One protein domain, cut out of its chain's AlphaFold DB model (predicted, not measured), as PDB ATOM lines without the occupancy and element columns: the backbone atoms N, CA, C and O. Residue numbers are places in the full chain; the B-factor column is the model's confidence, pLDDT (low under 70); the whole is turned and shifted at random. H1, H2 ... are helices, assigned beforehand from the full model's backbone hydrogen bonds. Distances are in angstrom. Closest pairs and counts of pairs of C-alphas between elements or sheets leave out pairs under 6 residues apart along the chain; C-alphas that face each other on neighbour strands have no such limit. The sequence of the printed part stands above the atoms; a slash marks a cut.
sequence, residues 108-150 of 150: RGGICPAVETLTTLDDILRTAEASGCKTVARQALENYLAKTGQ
ATOM      1  N   ARG A 108     237.569 259.327 450.868       57.03
ATOM      2  CA  ARG A 108     238.876 259.292 450.214       57.03
ATOM      3  C   ARG A 108     239.469 257.901 450.452       57.03
ATOM      4  O   ARG A 108     239.912 257.627 451.558       57.03
ATOM      5  N   GLY A 109     239.422 257.066 449.417       57.62
ATOM      6  CA  GLY A 109     240.292 255.911 449.195       57.62
ATOM      7  C   GLY A 109     240.115 254.729 450.145       57.62
ATOM      8  O   GLY A 109     240.728 254.682 451.206       57.62
ATOM      9  N   GLY A 110     239.378 253.709 449.699       62.72
ATOM     10  CA  GLY A 110     239.803 252.338 449.986       62.72
ATOM     11  C   GLY A 110     241.106 252.036 449.230       62.72
ATOM     12  O   GLY A 110     241.482 252.782 448.323       62.72
ATOM     13  N   ILE A 111     241.807 250.959 449.588       77.50
ATOM     14  CA  ILE A 111     242.920 250.458 448.769       77.50
ATOM     15  C   ILE A 111     242.302 249.908 447.482       77.50
ATOM     16  O   ILE A 111     241.744 248.813 447.476       77.50
ATOM     17  N   CYS A 112     242.340 250.705 446.418       84.31
ATOM     18  CA  CYS A 112     241.833 250.314 445.112       84.31
ATOM     19  C   CYS A 112     242.970 249.718 444.275       84.31
ATOM     20  O   CYS A 112     244.089 250.239 444.330       84.31
ATOM     21  N   PRO A 113     242.708 248.666 443.484       85.88
ATOM     22  CA  PRO A 113     243.670 248.182 442.502       85.88
ATOM     23  C   PRO A 113     244.014 249.287 441.495       85.88
ATOM     24  O   PRO A 113     243.216 250.194 441.243       85.88
ATOM     25  N   ALA A 114     245.213 249.216 440.923       87.19
ATOM     26  CA  ALA A 114     245.652 250.172 439.914       87.19
ATOM     27  C   ALA A 114     244.783 250.041 438.648       87.19
ATOM     28  O   ALA A 114     244.445 248.927 438.241       87.19
ATOM     29  N   VAL A 115     244.418 251.167 438.024       88.25
ATOM     30  CA  VAL A 115     243.487 251.212 436.876       88.25
ATOM     31  C   VAL A 115     243.958 250.306 435.736       88.25
ATOM     32  O   VAL A 115     243.149 249.677 435.061       88.25
ATOM     33  N   GLU A 116     245.269 250.205 435.539       87.12
ATOM     34  CA  GLU A 116     245.906 249.440 434.467       87.12
ATOM     35  C   GLU A 116     245.728 247.926 434.639       87.12
ATOM     36  O   GLU A 116     245.762 247.186 433.658       87.12
ATOM     37  N   THR A 117     245.510 247.468 435.877       88.69
ATOM     38  CA  THR A 117     245.278 246.049 436.197       88.69
ATOM     39  C   THR A 117     243.835 245.616 435.939       88.69
ATOM     40  O   THR A 117     243.569 244.432 435.738       88.69
ATOM     41  N   LEU A 118     242.905 246.573 435.869       90.62
ATOM     42  CA  LEU A 118     241.481 246.345 435.638       90.62
ATOM     43  C   LEU A 118     241.199 246.226 434.138       90.62
ATOM     44  O   LEU A 118     240.749 247.164 433.482       90.62
ATOM     45  N   THR A 119     241.523 245.061 433.581       89.00
ATOM     46  CA  THR A 119     241.405 244.793 432.139       89.00
ATOM     47  C   THR A 119     240.110 244.088 431.749       89.00
ATOM     48  O   THR A 119     239.730 244.132 430.579       89.00
ATOM     49  N   THR A 120     239.414 243.476 432.711       90.19
ATOM     50  CA  THR A 120     238.157 242.756 432.490       90.19
ATOM     51  C   THR A 120     236.973 243.513 433.088       90.19
ATOM     52  O   THR A 120     237.118 244.237 434.074       90.19
ATOM     53  N   LEU A 121     235.775 243.330 432.518       89.31
ATOM     54  CA  LEU A 121     234.568 243.950 433.066       89.31
ATOM     55  C   LEU A 121     234.254 243.457 434.487       89.31
ATOM     56  O   LEU A 121     233.842 244.260 435.318       89.31
ATOM     57  N   ASP A 122     234.446 242.168 434.779       89.44
ATOM     58  CA  ASP A 122     234.136 241.620 436.105       89.44
ATOM     59  C   ASP A 122     234.999 242.271 437.195       89.44
ATOM     60  O   ASP A 122     234.466 242.698 438.218       89.44
ATOM     61  N   ASP A 123     236.299 242.466 436.938       90.50
ATOM     62  CA  ASP A 123     237.200 243.150 437.875       90.50
ATOM     63  C   ASP A 123     236.809 244.620 438.077       90.50
ATOM     64  O   ASP A 123     236.872 245.147 439.195       90.50
ATOM     65  N   ILE A 124     236.366 245.287 437.007       91.50
ATOM     66  CA  ILE A 124     235.879 246.670 437.056       91.50
ATOM     67  C   ILE A 124     234.620 246.765 437.923       91.50
ATOM     68  O   ILE A 124     234.547 247.626 438.804       91.50
ATOM     69  N   LEU A 125     233.639 245.884 437.705       90.62
ATOM     70  CA  LEU A 125     232.391 245.870 438.470       90.62
ATOM     71  C   LEU A 125     232.644 245.515 439.937       90.62
ATOM     72  O   LEU A 125     232.164 246.221 440.818       90.62
ATOM     73  N   ARG A 126     233.489 244.518 440.210       90.00
ATOM     74  CA  ARG A 126     233.895 244.152 441.575       90.00
ATOM     75  C   ARG A 126     234.595 245.307 442.296       90.00
ATOM     76  O   ARG A 126     234.351 245.565 443.472       90.00
ATOM     77  N   THR A 127     235.438 246.053 441.582       89.88
ATOM     78  CA  THR A 127     236.085 247.259 442.123       89.88
ATOM     79  C   THR A 127     235.070 248.370 442.396       89.88
ATOM     80  O   THR A 127     235.240 249.137 443.341       89.88
ATOM     81  N   ALA A 128     233.997 248.471 441.612       88.06
ATOM     82  CA  ALA A 128     232.936 249.448 441.846       88.06
ATOM     83  C   ALA A 128     232.108 249.154 443.102       88.06
ATOM     84  O   ALA A 128     231.637 250.095 443.746       88.06
ATOM     85  N   GLU A 129     231.951 247.876 443.449       86.31
ATOM     86  CA  GLU A 129     231.293 247.430 444.682       86.31
ATOM     87  C   GLU A 129     232.145 247.727 445.925       86.31
ATOM     88  O   GLU A 129     231.609 247.975 447.009       86.31
ATOM     89  N   ALA A 130     233.474 247.780 445.776       84.44
ATOM     90  CA  ALA A 130     234.371 248.182 446.851       84.44
ATOM     91  C   ALA A 130     234.178 249.666 447.212       84.44
ATOM     92  O   ALA A 130     234.322 250.584 446.393       84.44
ATOM     93  N   SER A 131     233.883 249.923 448.489       76.19
ATOM     94  CA  SER A 131     233.625 251.275 448.983       76.19
ATOM     95  C   SER A 131     234.806 252.212 448.695       76.19
ATOM     96  O   SER A 131     235.932 251.949 449.112       76.19
ATOM     97  N   GLY A 132     234.542 253.334 448.022       79.81
ATOM     98  CA  GLY A 132     235.558 254.351 447.719       79.81
ATOM     99  C   GLY A 132     236.352 254.126 446.426       79.81
ATOM    100  O   GLY A 132     237.115 255.012 446.052       79.81
ATOM    101  N   CYS A 133     236.138 253.020 445.706       86.19
ATOM    102  CA  CYS A 133     236.845 252.717 444.453       86.19
ATOM    103  C   CYS A 133     236.047 253.032 443.182       86.19
ATOM    104  O   CYS A 133     236.520 252.811 442.068       86.19
ATOM    105  N   LYS A 134     234.863 253.642 443.324       86.12
ATOM    106  CA  LYS A 134     233.978 253.968 442.199       86.12
ATOM    107  C   LYS A 134     234.644 254.859 441.143       86.12
ATOM    108  O   LYS A 134     234.422 254.650 439.958       86.12
ATOM    109  N   THR A 135     235.486 255.816 441.537       86.25
ATOM    110  CA  THR A 135     236.216 256.672 440.580       86.25
ATOM    111  C   THR A 135     237.229 255.874 439.755       86.25
ATOM    112  O   THR A 135     237.276 256.034 438.539       86.25
ATOM    113  N   VAL A 136     237.981 254.974 440.400       88.94
ATOM    114  CA  VAL A 136     238.942 254.070 439.742       88.94
ATOM    115  C   VAL A 136     238.211 253.130 438.785       88.94
ATOM    116  O   VAL A 136     238.599 253.011 437.626       88.94
ATOM    117  N   ALA A 137     237.096 252.538 439.226       90.38
ATOM    118  CA  ALA A 137     236.267 251.678 438.388       90.38
ATOM    119  C   ALA A 137     235.696 252.420 437.168       90.38
ATOM    120  O   ALA A 137     235.688 251.874 436.069       90.38
ATOM    121  N   ARG A 138     235.275 253.686 437.315       89.38
ATOM    122  CA  ARG A 138     234.831 254.510 436.174       89.38
ATOM    123  C   ARG A 138     235.954 254.759 435.174       89.38
ATOM    124  O   ARG A 138     235.720 254.659 433.975       89.38
ATOM    125  N   GLN A 139     237.153 255.074 435.656       89.00
ATOM    126  CA  GLN A 139     238.309 255.303 434.790       89.00
ATOM    127  C   GLN A 139     238.725 254.022 434.054       89.00
ATOM    128  O   GLN A 139     238.988 254.051 432.854       89.00
ATOM    129  N   ALA A 140     238.715 252.882 434.745       91.44
ATOM    130  CA  ALA A 140     238.962 251.586 434.126       91.44
ATOM    131  C   ALA A 140     237.881 251.219 433.097       91.44
ATOM    132  O   ALA A 140     238.210 250.721 432.023       91.44
ATOM    133  N   LEU A 141     236.609 251.532 433.372       91.06
ATOM    134  CA  LEU A 141     235.511 251.330 432.425       91.06
ATOM    135  C   LEU A 141     235.682 252.173 431.155       91.06
ATOM    136  O   LEU A 141     235.484 251.661 430.059       91.06
ATOM    137  N   GLU A 142     236.080 253.440 431.276       89.88
ATOM    138  CA  GLU A 142     236.398 254.290 430.118       89.88
ATOM    139  C   GLU A 142     237.534 253.682 429.278       89.88
ATOM    140  O   GLU A 142     237.412 253.584 428.057       89.88
ATOM    141  N   ASN A 143     238.597 253.186 429.921       90.88
ATOM    142  CA  ASN A 143     239.703 252.508 429.236       90.88
ATOM    143  C   ASN A 143     239.259 251.206 428.550       90.88
ATOM    144  O   ASN A 143     239.696 250.912 427.437       90.88
ATOM    145  N   TYR A 144     238.395 250.424 429.200       89.94
ATOM    146  CA  TYR A 144     237.809 249.209 428.633       89.94
ATOM    147  C   TYR A 144     236.980 249.529 427.383       89.94
ATOM    148  O   TYR A 144     237.150 248.894 426.341       89.94
ATOM    149  N   LEU A 145     236.131 250.559 427.454       89.62
ATOM    150  CA  LEU A 145     235.317 251.022 426.331       89.62
ATOM    151  C   LEU A 145     236.172 251.558 425.182       89.62
ATOM    152  O   LEU A 145     235.896 251.241 424.029       89.62
ATOM    153  N   ALA A 146     237.232 252.311 425.480       87.06
ATOM    154  CA  ALA A 146     238.155 252.811 424.467       87.06
ATOM    155  C   ALA A 146     238.869 251.675 423.720       87.06
ATOM    156  O   ALA A 146     239.139 251.813 422.534       87.06
ATOM    157  N   LYS A 147     239.163 250.548 424.382       84.38
ATOM    158  CA  LYS A 147     239.766 249.363 423.742       84.38
ATOM    159  C   LYS A 147     238.759 248.528 422.950       84.38
ATOM    160  O   LYS A 147     239.120 247.989 421.915       84.38
ATOM    161  N   THR A 148     237.528 248.408 423.448       77.31
ATOM    162  CA  THR A 148     236.501 247.502 422.893       77.31
ATOM    163  C   THR A 148     235.646 248.166 421.809       77.31
ATOM    164  O   THR A 148     235.058 247.483 420.981       77.31
ATOM    165  N   GLY A 149     235.538 249.497 421.828       60.75
ATOM    166  CA  GLY A 149     234.806 250.282 420.832       60.75
ATOM    167  C   GLY A 149     235.620 250.665 419.592       60.75
ATOM    168  O   GLY A 149     235.088 251.398 418.755       60.75
ATOM    169  N   GLN A 150     236.881 250.223 419.508       46.56
ATOM    170  CA  GLN A 150     237.742 250.332 418.323       46.56
ATOM    171  C   GLN A 150     237.512 249.160 417.370       46.56
ATOM    172  O   GLN A 150     237.382 248.019 417.863       46.56
TER     173      GLN A 150
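Overview. This is residues 108 to 150 of the 150 residues of an uncharacterized protein of Phenylobacterium sp (UniProt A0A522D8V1). The model is a small helical hairpin: the shorter helix H1 and the longer helix H2 lie side by side and run opposite ways, and a long unnamed stretch, residues 108 to 120, runs along one side of the pair before H1 begins. H2 makes most of the length, running on past the beginning of H1. The printed part has 43 residues with two named helices, H1 then H2, and no named strand; its class is all helix. It is compact, with a radius of gyration of the C-alphas of 9.8 A, and its C-alphas span 33 by 16 by 13 A, only just a rod.

Along the chain. Start at C-alpha 108, at (238.876, 259.292, 450.214), and go through the 13 residues 108 to 120, which hold no named element. Find C-alpha 121 at (234.568, 243.950, 433.066); from there H1, residues 121 to 129, runs 12.6 A to C-alpha 129. Next look at Lys 134, where H2, residues 134 to 148, begins; it runs 20.5 A to C-alpha 148 at (236.501, 247.502, 422.893).

Arrangement. Compare H1 with H2 and you find that they touch, with 14 pairs of C-alphas within 8 A. Their closest C-alphas, those of Ala 128 and Lys 134, are 4.7 A apart. Their lines stand at a shallow tilt of 15 degrees, opposite ways, and the two form a helical hairpin. Their centres are 10.2 A apart. In the backbones of H1 and H2, every O i to N i+4 pair is within hydrogen-bond range.

Size, cuts and confidence. Look to the two ends for the C-alphas farthest apart, those of Arg 108 and Gln 150, at 33.1 A; Gln 150 is the chain's last residue. The printed part has no cut, and the link from H1 to H2, 4 residues, is tight. In the B-factor column the mean pLDDT of the printed part is 83.9, and residues 108 to 110 and 149 to 150 are under 70.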